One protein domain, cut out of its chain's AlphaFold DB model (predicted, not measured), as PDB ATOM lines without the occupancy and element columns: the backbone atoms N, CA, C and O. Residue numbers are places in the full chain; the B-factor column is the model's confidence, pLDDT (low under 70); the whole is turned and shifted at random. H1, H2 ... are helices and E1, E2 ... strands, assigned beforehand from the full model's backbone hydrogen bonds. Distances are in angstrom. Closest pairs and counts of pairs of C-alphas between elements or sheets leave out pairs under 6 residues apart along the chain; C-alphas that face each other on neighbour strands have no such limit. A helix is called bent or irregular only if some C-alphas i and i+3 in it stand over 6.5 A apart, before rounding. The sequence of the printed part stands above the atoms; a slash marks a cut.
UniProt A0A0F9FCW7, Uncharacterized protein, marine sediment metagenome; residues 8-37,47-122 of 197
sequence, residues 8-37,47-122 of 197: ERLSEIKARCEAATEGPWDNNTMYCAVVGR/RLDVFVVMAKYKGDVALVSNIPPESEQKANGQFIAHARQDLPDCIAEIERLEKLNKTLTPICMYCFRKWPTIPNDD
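Overview. This is residues 8 to 37 and 47 to 122 of the 197 residues of an uncharacterized protein of marine sediment metagenome (UniProt A0A0F9FCW7). One long helix, H2, makes the length of this model; a two-stranded hairpin, E1 and E2, packs near its beginning, the short helix H1 packs on residues 84 to 91 of H2, and residues 96 to 122 stick out as a long arm. H2 has a kink of 43 degrees near residue 86, beyond the stretch, residues 73 to 81, that comes near the hairpin. The printed part has 106 residues, with two named helices and two named strands in the order H1, E1, E2, H2; the sheet, in the order E1 - E2, is antiparallel, and the class is mostly helix. The whole is extended, with a radius of gyration of the C-alphas of 23.5 A, and spans 83 by 26 by 25 A.

Arrangement. Start with H1, residues 8 to 18, and look from it to H2, residues 70 to 117. They touch, H2 with residues 84 to 91 alone, and their closest C-alphas, those of Cys 17 and Pro 88, are 6.7 A apart. They run opposite ways at a tilt of 37 degrees, only just steep. Next find E1, residues 51 to 57, and E2, residues 60 to 65: a hairpin over a tight link, antiparallel at 154 degrees between directions. Across it N 54 and O 62 are 2.9 A apart and N 60 and O 57 are 2.8 A apart, within hydrogen-bond range. The closest C-alphas of E1 and H2, those of Met 54 and Gly 77, are 4.5 A apart. E2 and H2 are near each other, with 7 pairs of C-alphas within 10 A, and H1 and E2 are apart. In H1 every O i to N i+4 pair is within hydrogen-bond range; in H2, 35 of 44 are.

Along the chain. Find C-alpha 8 at (4.909, -87.471, 45.614); from there H1 runs 15.2 A to C-alpha 18. E1 begins at C-alpha 51, (14.905, -113.810, 29.418), and is 17.0 A long; E2 is 16.2 A long. After a tight link, H2 runs 65.6 A from C-alpha 70 to C-alpha 117 at (10.267, -71.917, 80.042). It is only just irregular: C-alphas 71 and 74 are 6.7 A apart.

Size, cuts and confidence. The C-alphas farthest apart in the domain are those of Arg 37 and Asp 121, at 84.6 A. Residues 96 to 122, of which 96 to 117 belong to H2, stand free; the body without them spans 43 by 23 by 23 A. Residues 19 to 37 have no named element. The link from H1 to E1 runs across the cut, where residues 38 to 46 are not printed and C-alphas 37 and 47 are 13.9 A apart. The mean pLDDT of the printed part is 71.5, and 49 residues are under 70, among them residues 26 to 37, 47 to 68 and 110 to 120.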
ATOM      1  N   GLU A   8       4.934 -87.219  47.057       92.25
ATOM      2  CA  GLU A   8       4.909 -87.471  45.614       92.25
ATOM      3  C   GLU A   8       5.549 -88.823  45.307       92.25
ATOM      4  O   GLU A   8       4.987 -89.635  44.574       92.25
ATOM      5  N   ARG A   9       6.692 -89.116  45.939       92.00
ATOM      6  CA  ARG A   9       7.375 -90.392  45.747       92.00
ATOM      7  C   ARG A   9       6.562 -91.568  46.289       92.00
ATOM      8  O   ARG A   9       6.548 -92.625  45.660       92.00
ATOM      9  N   LEU A  10       5.886 -91.396  47.426       92.06
ATOM     10  CA  LEU A  10       4.984 -92.415  47.967       92.06
ATOM     11  C   LEU A  10       3.800 -92.660  47.018       92.06
ATOM     12  O   LEU A  10       3.487 -93.812  46.726       92.06
ATOM     13  N   SER A  11       3.213 -91.597  46.463       91.88
ATOM     14  CA  SER A  11       2.133 -91.689  45.473       91.88
ATOM     15  C   SER A  11       2.571 -92.408  44.192       91.88
ATOM     16  O   SER A  11       1.854 -93.282  43.712       91.88
ATOM     17  N   GLU A  12       3.776 -92.141  43.677       92.62
ATOM     18  CA  GLU A  12       4.336 -92.880  42.535       92.62
ATOM     19  C   GLU A  12       4.524 -94.376  42.832       92.62
ATOM     20  O   GLU A  12       4.277 -95.227  41.975       92.62
ATOM     21  N   ILE A  13       5.018 -94.714  44.030       89.94
ATOM     22  CA  ILE A  13       5.192 -96.110  44.456       89.94
ATOM     23  C   ILE A  13       3.828 -96.797  44.539       89.94
ATOM     24  O   ILE A  13       3.684 -97.899  44.014       89.94
ATOM     25  N   LYS A  14       2.833 -96.123  45.122       92.31
ATOM     26  CA  LYS A  14       1.454 -96.600  45.213       92.31
ATOM     27  C   LYS A  14       0.840 -96.843  43.840       92.31
ATOM     28  O   LYS A  14       0.380 -97.949  43.590       92.31
ATOM     29  N   ALA A  15       0.958 -95.892  42.915       90.75
ATOM     30  CA  ALA A  15       0.457 -96.050  41.551       90.75
ATOM     31  C   ALA A  15       1.098 -97.248  40.825       90.75
ATOM     32  O   ALA A  15       0.412 -98.002  40.139       90.75
ATOM     33  N   ARG A  16       2.408 -97.484  41.008       87.50
ATOM     34  CA  ARG A  16       3.072 -98.690  40.471       87.50
ATOM     35  C   ARG A  16       2.586 -99.983  41.124       87.50
ATOM     36  O   ARG A  16       2.604-101.023  40.471       87.50
ATOM     37  N   CYS A  17       2.220 -99.928  42.401       88.19
ATOM     38  CA  CYS A  17       1.687-101.067  43.136       88.19
ATOM     39  C   CYS A  17       0.255-101.395  42.695       88.19
ATOM     40  O   CYS A  17      -0.056-102.559  42.492       88.19
ATOM     41  N   GLU A  18      -0.585-100.384  42.478       86.69
ATOM     42  CA  GLU A  18      -1.967-100.526  41.993       86.69
ATOM     43  C   GLU A  18      -2.031-100.961  40.524       86.69
ATOM     44  O   GLU A  18      -2.900-101.735  40.141       86.69
ATOM     45  N   ALA A  19      -1.088-100.504  39.693       85.00
ATOM     46  CA  ALA A  19      -0.960-100.957  38.307       85.00
ATOM     47  C   ALA A  19      -0.412-102.393  38.186       85.00
ATOM     48  O   ALA A  19      -0.349-102.937  37.083       85.00
ATOM     49  N   ALA A  20       0.037-102.995  39.291       79.25
ATOM     50  CA  ALA A  20       0.489-104.375  39.305       79.25
ATOM     51  C   ALA A  20      -0.693-105.342  39.272       79.25
ATOM     52  O   ALA A  20      -1.714-105.114  39.913       79.25
ATOM     53  N   THR A  21      -0.521-106.480  38.604       77.06
ATOM     54  CA  THR A  21      -1.512-107.554  38.646       77.06
ATOM     55  C   THR A  21      -1.664-108.091  40.072       77.06
ATOM     56  O   THR A  21      -0.674-108.442  40.726       77.06
ATOM     57  N   GLU A  22      -2.908-108.163  40.549       74.88
ATOM     58  CA  GLU A  22      -3.248-108.716  41.866       74.88
ATOM     59  C   GLU A  22      -2.791-110.176  41.989       74.88
ATOM     60  O   GLU A  22      -2.782-110.900  41.006       74.88
ATOM     61  N   GLY A  23      -2.398-110.629  43.181       72.88
ATOM     62  CA  GLY A  23      -1.973-112.016  43.414       72.88
ATOM     63  C   GLY A  23      -3.133-113.032  43.500       72.88
ATOM     64  O   GLY A  23      -4.281-112.715  43.177       72.88
ATOM     65  N   PRO A  24      -2.875-114.271  43.963       74.06
ATOM     66  CA  PRO A  24      -1.598-114.764  44.483       74.06
ATOM     67  C   PRO A  24      -0.597-115.094  43.373       74.06
ATOM     68  O   PRO A  24      -0.896-115.877  42.479       74.06
ATOM     69  N   TRP A  25       0.604-114.528  43.453       70.12
ATOM     70  CA  TRP A  25       1.702-114.887  42.557       70.12
ATOM     71  C   TRP A  25       2.280-116.231  42.992       70.12
ATOM     72  O   TRP A  25       2.558-116.426  44.173       70.12
ATOM     73  N   ASP A  26       2.456-117.148  42.046       67.00
ATOM     74  CA  ASP A  26       3.058-118.451  42.318       67.00
ATOM     75  C   ASP A  26       4.468-118.507  41.709       67.00
ATOM     76  O   ASP A  26       4.740-117.925  40.652       67.00
ATOM     77  N   ASN A  27       5.370-119.217  42.384       67.94
ATOM     78  CA  ASN A  27       6.708-119.527  41.878       67.94
ATOM     79  C   ASN A  27       6.701-120.754  40.945       67.94
ATOM     80  O   ASN A  27       7.758-121.194  40.488       67.94
ATOM     81  N   ASN A  28       5.523-121.335  40.698       52.09
ATOM     82  CA  ASN A  28       5.423-122.658  40.118       52.09
ATOM     83  C   ASN A  28       5.653-122.663  38.602       52.09
ATOM     84  O   ASN A  28       4.943-122.039  37.809       52.09
ATOM     85  N   THR A  29       6.621-123.491  38.216       47.97
ATOM     86  CA  THR A  29       7.143-123.738  36.866       47.97
ATOM     87  C   THR A  29       7.890-122.561  36.243       47.97
ATOM     88  O   THR A  29       7.333-121.714  35.548       47.97
ATOM     89  N   MET A  30       9.210-122.606  36.435       45.62
ATOM     90  CA  MET A  30      10.224-122.058  35.542       45.62
ATOM     91  C   MET A  30       9.874-122.408  34.087       45.62
ATOM     92  O   MET A  30      10.237-123.462  33.571       45.62
ATOM     93  N   TYR A  31       9.132-121.532  33.417       47.41
ATOM     94  CA  TYR A  31       9.078-121.521  31.967       47.41
ATOM     95  C   TYR A  31      10.266-120.681  31.520       47.41
ATOM     96  O   TYR A  31      10.240-119.454  31.604       47.41
ATOM     97  N   CYS A  32      11.314-121.330  31.015       43.81
ATOM     98  CA  CYS A  32      12.243-120.650  30.123       43.81
ATOM     99  C   CYS A  32      11.467-120.343  28.834       43.81
ATOM    100  O   CYS A  32      11.491-121.095  27.861       43.81
ATOM    101  N   ALA A  33      10.653-119.291  28.871       43.31
ATOM    102  CA  ALA A  33      10.073-118.734  27.673       43.31
ATOM    103  C   ALA A  33      11.207-117.970  27.000       43.31
ATOM    104  O   ALA A  33      11.524-116.849  27.388       43.31
ATOM    105  N   VAL A  34      11.828-118.581  25.994       47.12
ATOM    106  CA  VAL A  34      12.600-117.821  25.013       47.12
ATOM    107  C   VAL A  34      11.590-116.915  24.313       47.12
ATOM    108  O   VAL A  34      10.914-117.320  23.365       47.12
ATOM    109  N   VAL A  35      11.404-115.703  24.838       44.53
ATOM    110  CA  VAL A  35      10.565-114.679  24.214       44.53
ATOM    111  C   VAL A  35      11.375-114.096  23.061       44.53
ATOM    112  O   VAL A  35      11.983-113.040  23.160       44.53
ATOM    113  N   GLY A  36      11.448-114.869  21.982       38.88
ATOM    114  CA  GLY A  36      12.221-114.543  20.796       38.88
ATOM    115  C   GLY A  36      12.246-115.717  19.831       38.88
ATOM    116  O   GLY A  36      13.089-116.605  19.926       38.88
ATOM    117  N   ARG A  37      11.340-115.719  18.848       41.38
ATOM    118  CA  ARG A  37      11.621-116.437  17.603       41.38
ATOM    119  C   ARG A  37      12.719-115.673  16.869       41.38
ATOM    120  O   ARG A  37      12.419-114.803  16.064       41.38
ATOM    121  N   ARG A  47      24.329-110.812  20.079       48.59
ATOM    122  CA  ARG A  47      23.911-111.206  21.437       48.59
ATOM    123  C   ARG A  47      22.449-111.670  21.503       48.59
ATOM    124  O   ARG A  47      21.535-110.881  21.292       48.59
ATOM    125  N   LEU A  48      22.236-112.930  21.884       49.56
ATOM    126  CA  LEU A  48      20.933-113.442  22.316       49.56
ATOM    127  C   LEU A  48      20.622-112.932  23.731       49.56
ATOM    128  O   LEU A  48      21.238-113.381  24.699       49.56
ATOM    129  N   ASP A  49      19.642-112.037  23.861       53.12
ATOM    130  CA  ASP A  49      19.070-111.685  25.161       53.12
ATOM    131  C   ASP A  49      18.121-112.804  25.606       53.12
ATOM    132  O   ASP A  49      16.983-112.922  25.144       53.12
ATOM    133  N   VAL A  50      18.608-113.678  26.486       55.25
ATOM    134  CA  VAL A  50      17.791-114.737  27.085       55.25
ATOM    135  C   VAL A  50      17.083-114.181  28.319       55.25
ATOM    136  O   VAL A  50      17.726-113.793  29.296       55.25
ATOM    137  N   PHE A  51      15.751-114.167  28.281       56.59
ATOM    138  CA  PHE A  51      14.905-113.810  29.418       56.59
ATOM    139  C   PHE A  51      14.411-115.074  30.122       56.59
ATOM    140  O   PHE A  51      13.971-116.020  29.471       56.59
ATOM    141  N   VAL A  52      14.441-115.075  31.455       59.03
ATOM    142  CA  VAL A  52      13.838-116.140  32.271       59.03
ATOM    143  C   VAL A  52      12.600-115.594  32.967       59.03
ATOM    144  O   VAL A  52      12.618-114.492  33.523       59.03
ATOM    145  N   VAL A  53      11.510-116.364  32.913       60.78
ATOM    146  CA  VAL A  53      10.292-116.078  33.674       60.78
ATOM    147  C   VAL A  53      10.535-116.477  35.122       60.78
ATOM    148  O   VAL A  53      10.760-117.648  35.417       60.78
ATOM    149  N   MET A  54      10.467-115.498  36.016       65.12
ATOM    150  CA  MET A  54      10.767-115.673  37.438       65.12
ATOM    151  C   MET A  54       9.512-115.873  38.291       65.12
ATOM    152  O   MET A  54       9.560-116.553  39.310       65.12
ATOM    153  N   ALA A  55       8.388-115.288  37.879       61.34
ATOM    154  CA  ALA A  55       7.089-115.451  38.526       61.34
ATOM    155  C   ALA A  55       5.969-115.256  37.498       61.34
ATOM    156  O   ALA A  55       6.142-114.514  36.522       61.34
ATOM    157  N   LYS A  56       4.821-115.904  37.718       63.91
ATOM    158  CA  LYS A  56       3.660-115.813  36.827       63.91
ATOM    159  C   LYS A  56       2.362-115.708  37.621       63.91
ATOM    160  O   LYS A  56       2.197-116.369  38.643       63.91
ATOM    161  N   TYR A  57       1.410-114.947  37.089       61.53
ATOM    162  CA  TYR A  57       0.028-114.961  37.556       61.53
ATOM    163  C   TYR A  57      -0.951-114.669  36.414       61.53
ATOM    164  O   TYR A  57      -0.767-113.712  35.676       61.53
ATOM    165  N   LYS A  58      -1.979-115.515  36.231       66.88
ATOM    166  CA  LYS A  58      -3.063-115.354  35.228       66.88
ATOM    167  C   LYS A  58      -2.638-114.964  33.793       66.88
ATOM    168  O   LYS A  58      -3.449-114.449  33.035       66.88
ATOM    169  N   GLY A  59      -1.411-115.283  33.382       64.25
ATOM    170  CA  GLY A  59      -0.890-114.963  32.044       64.25
ATOM    171  C   GLY A  59       0.176-113.868  32.036       64.25
ATOM    172  O   GLY A  59       0.972-113.841  31.103       64.25
ATOM    173  N   ASP A  60       0.273-113.076  33.103       63.72
ATOM    174  CA  ASP A  60       1.329-112.084  33.288       63.72
ATOM    175  C   ASP A  60       2.613-112.736  33.793       63.72
ATOM    176  O   ASP A  60       2.579-113.649  34.625       63.72
ATOM    177  N   VAL A  61       3.753-112.263  33.287       65.31
ATOM    178  CA  VAL A  61       5.086-112.797  33.590       65.31
ATOM    179  C   VAL A  61       6.014-111.704  34.105       65.31
ATOM    180  O   VAL A  61       6.099-110.617  33.537       65.31
ATOM    181  N   ALA A  62       6.752-112.010  35.170       63.38
ATOM    182  CA  ALA A  62       7.896-111.214  35.599       63.38
ATOM    183  C   ALA A  62       9.163-111.765  34.928       63.38
ATOM    184  O   ALA A  62       9.530-112.919  35.154       63.38
ATOM    185  N   LEU A  63       9.811-110.945  34.098       64.50
ATOM    186  CA  LEU A  63      11.027-111.298  33.361       64.50
ATOM    187  C   LEU A  63      12.255-110.647  34.001       64.50
ATOM    188  O   LEU A  63      12.189-109.501  34.445       64.50
ATOM    189  N   VAL A  64      13.384-111.354  33.988       63.41
ATOM    190  CA  VAL A  64      14.696-110.786  34.328       63.41
ATOM    191  C   VAL A  64      15.611-110.896  33.111       63.41
ATOM    192  O   VAL A  64      15.735-111.965  32.511       63.41
ATOM    193  N   SER A  65      16.224-109.772  32.734       57.47
ATOM    194  CA  SER A  65      17.330-109.722  31.775       57.47
ATOM    195  C   SER A  65      18.614-110.152  32.489       57.47
ATOM    196  O   SER A  65      18.941-109.563  33.520       57.47
ATOM    197  N   ASN A  66      19.341-111.117  31.920       64.12
ATOM    198  CA  ASN A  66      20.428-111.901  32.530       64.12
ATOM    199  C   ASN A  66      19.918-113.035  33.416       64.12
ATOM    200  O   ASN A  66      19.357-112.810  34.483       64.12
ATOM    201  N   ILE A  67      20.165-114.262  32.964       63.91
ATOM    202  CA  ILE A  67      19.838-115.483  33.693       63.91
ATOM    203  C   ILE A  67      20.742-115.555  34.933       63.91
ATOM    204  O   ILE A  67      21.948-115.762  34.769       63.91
ATOM    205  N   PRO A  68      20.222-115.387  36.163       65.81
ATOM    206  CA  PRO A  68      21.031-115.665  37.341       65.81
ATOM    207  C   PRO A  68      21.321-117.175  37.406       65.81
ATOM    208  O   PRO A  68      20.612-117.961  36.760       65.81
ATOM    209  N   PRO A  69      22.334-117.622  38.169       71.94
ATOM    210  CA  PRO A  69      22.578-119.046  38.381       71.94
ATOM    211  C   PRO A  69      21.286-119.777  38.768       71.94
ATOM    212  O   PRO A  69      20.466-119.233  39.507       71.94
ATOM    213  N   GLU A  70      21.090-121.006  38.287       67.88
ATOM    214  CA  GLU A  70      19.869-121.795  38.542       67.88
ATOM    215  C   GLU A  70      19.531-121.877  40.041       67.88
ATOM    216  O   GLU A  70      18.370-121.767  40.440       67.88
ATOM    217  N   SER A  71      20.566-121.952  40.883       72.00
ATOM    218  CA  SER A  71      20.456-121.931  42.342       72.00
ATOM    219  C   SER A  71      19.779-120.676  42.907       72.00
ATOM    220  O   SER A  71      19.131-120.753  43.947       72.00
ATOM    221  N   GLU A  72      19.904-119.527  42.240       70.12
ATOM    222  CA  GLU A  72      19.326-118.244  42.662       70.12
ATOM    223  C   GLU A  72      17.954-117.980  42.032       70.12
ATOM    224  O   GLU A  72      17.168-117.189  42.560       70.12
ATOM    225  N   GLN A  73      17.624-118.655  40.926       69.69
ATOM    226  CA  GLN A  73      16.390-118.397  40.183       69.69
ATOM    227  C   GLN A  73      15.140-118.644  41.031       69.69
ATOM    228  O   GLN A  73      14.240-117.805  41.091       69.69
ATOM    229  N   LYS A  74      15.117-119.768  41.755       72.69
ATOM    230  CA  LYS A  74      14.006-120.120  42.647       72.69
ATOM    231  C   LYS A  74      13.824-119.094  43.770       72.69
ATOM    232  O   LYS A  74      12.695-118.694  44.048       72.69
ATOM    233  N   ALA A  75      14.923-118.658  44.386       73.25
ATOM    234  CA  ALA A  75      14.898-117.691  45.482       73.25
ATOM    235  C   ALA A  75      14.402-116.315  45.009       73.25
ATOM    236  O   ALA A  75      13.534-115.714  45.636       73.25
ATOM    237  N   ASN A  76      14.884-115.854  43.855       71.00
ATOM    238  CA  ASN A  76      14.457-114.588  43.266       71.00
ATOM    239  C   ASN A  76      12.982-114.625  42.828       71.00
ATOM    240  O   ASN A  76      12.260-113.650  43.032       71.00
ATOM    241  N   GLY A  77      12.503-115.747  42.277       71.81
ATOM    242  CA  GLY A  77      11.090-115.928  41.932       71.81
ATOM    243  C   GLY A  77      10.173-115.881  43.155       71.81
ATOM    244  O   GLY A  77       9.163-115.179  43.151       71.81
ATOM    245  N   GLN A  78      10.572-116.556  44.240       76.38
ATOM    246  CA  GLN A  78       9.888-116.484  45.535       76.38
ATOM    247  C   GLN A  78       9.867-115.060  46.092       76.38
ATOM    248  O   GLN A  78       8.810-114.579  46.495       76.38
ATOM    249  N   PHE A  79      11.005-114.363  46.068       77.44
ATOM    250  CA  PHE A  79      11.093-112.978  46.523       77.44
ATOM    251  C   PHE A  79      10.156-112.054  45.738       77.44
ATOM    252  O   PHE A  79       9.430-111.273  46.343       77.44
ATOM    253  N   ILE A  80      10.121-112.159  44.405       79.25
ATOM    254  CA  ILE A  80       9.229-111.346  43.565       79.25
ATOM    255  C   ILE A  80       7.758-111.647  43.875       79.25
ATOM    256  O   ILE A  80       6.963-110.714  43.990       79.25
ATOM    257  N   ALA A  81       7.398-112.926  44.022       76.94
ATOM    258  CA  ALA A  81       6.033-113.330  44.343       76.94
ATOM    259  C   ALA A  81       5.572-112.759  45.695       76.94
ATOM    260  O   ALA A  81       4.504-112.150  45.764       76.94
ATOM    261  N   HIS A  82       6.406-112.878  46.733       79.50
ATOM    262  CA  HIS A  82       6.124-112.320  48.058       79.50
ATOM    263  C   HIS A  82       6.106-110.792  48.050       79.50
ATOM    264  O   HIS A  82       5.146-110.192  48.517       79.50
ATOM    265  N   ALA A  83       7.080-110.138  47.411       83.75
ATOM    266  CA  ALA A  83       7.126-108.680  47.330       83.75
ATOM    267  C   ALA A  83       5.855-108.088  46.698       83.75
ATOM    268  O   ALA A  83       5.387-107.038  47.124       83.75
ATOM    269  N   ARG A  84       5.254-108.755  45.705       80.56
ATOM    270  CA  ARG A  84       3.985-108.302  45.107       80.56
ATOM    271  C   ARG A  84       2.801-108.374  46.073       80.56
ATOM    272  O   ARG A  84       1.877-107.582  45.920       80.56
ATOM    273  N   GLN A  85       2.825-109.300  47.027       80.50
ATOM    274  CA  GLN A  85       1.801-109.436  48.066       80.50
ATOM    275  C   GLN A  85       2.058-108.488  49.243       80.50
ATOM    276  O   GLN A  85       1.121-107.866  49.728       80.50
ATOM    277  N   ASP A  86       3.320-108.322  49.638       87.38
ATOM    278  CA  ASP A  86       3.704-107.594  50.850       87.38
ATOM    279  C   ASP A  86       3.803-106.071  50.638       87.38
ATOM    280  O   ASP A  86       3.656-105.290  51.580       87.38
ATOM    281  N   LEU A  87       4.069-105.609  49.407       89.81
ATOM    282  CA  LEU A  87       4.205-104.177  49.104       89.81
ATOM    283  C   LEU A  87       2.930-103.358  49.393       89.81
ATOM    284  O   LEU A  87       3.074-102.291  49.996       89.81
ATOM    285  N   PRO A  88       1.711-103.802  49.019       88.38
ATOM    286  CA  PRO A  88       0.475-103.133  49.425       88.38
ATOM    287  C   PRO A  88       0.357-102.943  50.943       88.38
ATOM    288  O   PRO A  88       0.080-101.831  51.398       88.38
ATOM    289  N   ASP A  89       0.639-103.989  51.726       88.69
ATOM    290  CA  ASP A  89       0.574-103.946  53.191       88.69
ATOM    291  C   ASP A  89       1.617-102.980  53.767       88.69
ATOM    292  O   ASP A  89       1.325-102.184  54.662       88.69
ATOM    293  N   CYS A  90       2.826-102.970  53.197       90.69
ATOM    294  CA  CYS A  90       3.871-102.018  53.566       90.69
ATOM    295  C   CYS A  90       3.460-100.561  53.287       90.69
ATOM    296  O   CYS A  90       3.724 -99.680  54.106       90.69
ATOM    297  N   ILE A  91       2.816-100.285  52.146       92.50
ATOM    298  CA  ILE A  91       2.321 -98.940  51.805       92.50
ATOM    299  C   ILE A  91       1.217 -98.518  52.778       92.50
ATOM    300  O   ILE A  91       1.259 -97.399  53.291       92.50
ATOM    301  N   ALA A  92       0.275 -99.415  53.078       90.31
ATOM    302  CA  ALA A  92      -0.784 -99.160  54.050       90.31
ATOM    303  C   ALA A  92      -0.211 -98.832  55.440       90.31
ATOM    304  O   ALA A  92      -0.676 -97.905  56.109       90.31
ATOM    305  N   GLU A  93       0.842 -99.538  55.858       92.94
ATOM    306  CA  GLU A  93       1.513 -99.281  57.132       92.94
ATOM    307  C   GLU A  93       2.250 -97.932  57.148       92.94
ATOM    308  O   GLU A  93       2.157 -97.195  58.133       92.94
ATOM    309  N   ILE A  94       2.914 -97.544  56.053       91.69
ATOM    310  CA  ILE A  94       3.523 -96.209  55.922       91.69
ATOM    311  C   ILE A  94       2.453 -95.118  56.049       91.69
ATOM    312  O   ILE A  94       2.622 -94.186  56.838       91.69
ATOM    313  N   GLU A  95       1.332 -95.238  55.334       90.50
ATOM    314  CA  GLU A  95       0.230 -94.267  55.400       90.50
ATOM    315  C   GLU A  95      -0.350 -94.163  56.823       90.50
ATOM    316  O   GLU A  95      -0.620 -93.063  57.328       90.50
ATOM    317  N   ARG A  96      -0.490 -95.301  57.517       92.25
ATOM    318  CA  ARG A  96      -0.927 -95.354  58.917       92.25
ATOM    319  C   ARG A  96       0.053 -94.625  59.840       92.25
ATOM    320  O   ARG A  96      -0.377 -93.824  60.678       92.25
ATOM    321  N   LEU A  97       1.353 -94.878  59.688       87.25
ATOM    322  CA  LEU A  97       2.408 -94.242  60.477       87.25
ATOM    323  C   LEU A  97       2.498 -92.736  60.207       87.25
ATOM    324  O   LEU A  97       2.643 -91.960  61.149       87.25
ATOM    325  N   GLU A  98       2.335 -92.288  58.962       87.69
ATOM    326  CA  GLU A  98       2.293 -90.858  58.637       87.69
ATOM    327  C   GLU A  98       1.089 -90.157  59.271       87.69
ATOM    328  O   GLU A  98       1.223 -89.062  59.829       87.69
ATOM    329  N   LYS A  99      -0.090 -90.789  59.230       87.31
ATOM    330  CA  LYS A  99      -1.298 -90.269  59.884       87.31
ATOM    331  C   LYS A  99      -1.104 -90.154  61.392       87.31
ATOM    332  O   LYS A  99      -1.487 -89.142  61.992       87.31
ATOM    333  N   LEU A 100      -0.480 -91.158  62.002       80.94
ATOM    334  CA  LEU A 100      -0.121 -91.083  63.408       80.94
ATOM    335  C   LEU A 100       0.846 -89.929  63.662       80.94
ATOM    336  O   LEU A 100       0.608 -89.124  64.559       80.94
ATOM    337  N   ASN A 101       1.929 -89.842  62.894       83.25
ATOM    338  CA  ASN A 101       2.972 -88.855  63.123       83.25
ATOM    339  C   ASN A 101       2.420 -87.423  63.026       83.25
ATOM    340  O   ASN A 101       2.748 -86.576  63.855       83.25
ATOM    341  N   LYS A 102       1.500 -87.168  62.085       83.62
ATOM    342  CA  LYS A 102       0.764 -85.894  61.986       83.62
ATOM    343  C   LYS A 102      -0.068 -85.591  63.235       83.62
ATOM    344  O   LYS A 102      -0.174 -84.432  63.619       83.62
ATOM    345  N   THR A 103      -0.625 -86.615  63.879       77.88
ATOM    346  CA  THR A 103      -1.376 -86.476  65.138       77.88
ATOM    347  C   THR A 103      -0.451 -86.224  66.333       77.88
ATOM    348  O   THR A 103      -0.769 -85.411  67.195       77.88
ATOM    349  N   LEU A 104       0.702 -86.899  66.391       73.50
ATOM    350  CA  LEU A 104       1.621 -86.827  67.532       73.50
ATOM    351  C   LEU A 104       2.558 -85.616  67.496       73.50
ATOM    352  O   LEU A 104       2.911 -85.095  68.550       73.50
ATOM    353  N   THR A 105       2.947 -85.139  66.309       80.44
ATOM    354  CA  THR A 105       3.900 -84.025  66.167       80.44
ATOM    355  C   THR A 105       3.448 -82.767  66.924       80.44
ATOM    356  O   THR A 105       4.259 -82.224  67.673       80.44
ATOM    357  N   PRO A 106       2.182 -82.309  66.832       72.56
ATOM    358  CA  PRO A 106       1.713 -81.161  67.608       72.56
ATOM    359  C   PRO A 106       1.780 -81.385  69.122       72.56
ATOM    360  O   PRO A 106       2.131 -80.463  69.850       72.56
ATOM    361  N   ILE A 107       1.499 -82.607  69.588       67.50
ATOM    362  CA  ILE A 107       1.522 -82.968  71.013       67.50
ATOM    363  C   ILE A 107       2.961 -82.940  71.534       67.50
ATOM    364  O   ILE A 107       3.253 -82.275  72.526       67.50
ATOM    365  N   CYS A 108       3.887 -83.591  70.827       67.31
ATOM    366  CA  CYS A 108       5.303 -83.563  71.181       67.31
ATOM    367  C   CYS A 108       5.859 -82.134  71.149       67.31
ATOM    368  O   CYS A 108       6.552 -81.740  72.081       67.31
ATOM    369  N   MET A 109       5.519 -81.341  70.129       71.38
ATOM    370  CA  MET A 109       5.958 -79.946  70.021       71.38
ATOM    371  C   MET A 109       5.357 -79.047  71.107       71.38
ATOM    372  O   MET A 109       6.051 -78.151  71.583       71.38
ATOM    373  N   TYR A 110       4.109 -79.277  71.530       66.81
ATOM    374  CA  TYR A 110       3.494 -78.563  72.653       66.81
ATOM    375  C   TYR A 110       4.262 -78.815  73.953       66.81
ATOM    376  O   TYR A 110       4.738 -77.869  74.587       66.81
ATOM    377  N   CYS A 111       4.471 -80.092  74.292       64.94
ATOM    378  CA  CYS A 111       5.232 -80.491  75.474       64.94
ATOM    379  C   CYS A 111       6.659 -79.929  75.434       64.94
ATOM    380  O   CYS A 111       7.124 -79.359  76.418       64.94
ATOM    381  N   PHE A 112       7.337 -80.010  74.283       65.31
ATOM    382  CA  PHE A 112       8.719 -79.548  74.138       65.31
ATOM    383  C   PHE A 112       8.858 -78.020  74.180       65.31
ATOM    384  O   PHE A 112       9.882 -77.517  74.625       65.31
ATOM    385  N   ARG A 113       7.849 -77.260  73.728       66.06
ATOM    386  CA  ARG A 113       7.893 -75.788  73.706       66.06
ATOM    387  C   ARG A 113       7.619 -75.161  75.073       66.06
ATOM    388  O   ARG A 113       8.151 -74.091  75.349       66.06
ATOM    389  N   LYS A 114       6.810 -75.806  75.917       62.00
ATOM    390  CA  LYS A 114       6.502 -75.345  77.283       62.00
ATOM    391  C   LYS A 114       7.555 -75.768  78.313       62.00
ATOM    392  O   LYS A 114       7.731 -75.080  79.311       62.00
ATOM    393  N   TRP A 115       8.276 -76.862  78.059       56.59
ATOM    394  CA  TRP A 115       9.279 -77.403  78.981       56.59
ATOM    395  C   TRP A 115      10.466 -76.466  79.296       56.59
ATOM    396  O   TRP A 115      10.817 -76.354  80.465       56.59
ATOM    397  N   PRO A 116      11.090 -75.755  78.331       56.34
ATOM    398  CA  PRO A 116      12.265 -74.925  78.617       56.34
ATOM    399  C   PRO A 116      11.945 -73.568  79.266       56.34
ATOM    400  O   PRO A 116      12.873 -72.829  79.582       56.34
ATOM    401  N   THR A 117      10.669 -73.208  79.447       57.97
ATOM    402  CA  THR A 117      10.267 -71.917  80.042       57.97
ATOM    403  C   THR A 117       9.911 -71.986  81.523       57.97
ATOM    404  O   THR A 117       9.638 -70.944  82.109       57.97
ATOM    405  N   ILE A 118       9.900 -73.174  82.128       59.00
ATOM    406  CA  ILE A 118       9.623 -73.327  83.558       59.00
ATOM    407  C   ILE A 118      10.972 -73.347  84.285       59.00
ATOM    408  O   ILE A 118      11.798 -74.214  83.983       59.00
ATOM    409  N   PRO A 119      11.244 -72.398  85.195       67.31
ATOM    410  CA  PRO A 119      12.389 -72.495  86.092       67.31
ATOM    411  C   PRO A 119      12.339 -73.836  86.836       67.31
ATOM    412  O   PRO A 119      11.274 -74.244  87.295       67.31
ATOM    413  N   ASN A 120      13.473 -74.533  86.960       62.16
ATOM    414  CA  ASN A 120      13.540 -75.862  87.599       62.16
ATOM    415  C   ASN A 120      13.049 -75.871  89.067       62.16
ATOM    416  O   ASN A 120      12.884 -76.932  89.663       62.16
ATOM    417  N   ASP A 121      12.857 -74.694  89.648       73.31
ATOM    418  CA  ASP A 121      12.496 -74.384  91.021       73.31
ATOM    419  C   ASP A 121      11.032 -73.924  91.205       73.31
ATOM    420  O   ASP A 121      10.583 -73.793  92.343       73.31
ATOM    421  N   ASP A 122      10.250 -73.758  90.130       73.25
ATOM    422  CA  ASP A 122       8.841 -73.333  90.207       73.25
ATOM    423  C   ASP A 122       7.870 -74.531  90.231       73.25
ATOM    424  O   ASP A 122       7.237 -74.906  89.238       73.25
TER     425      ASP A 122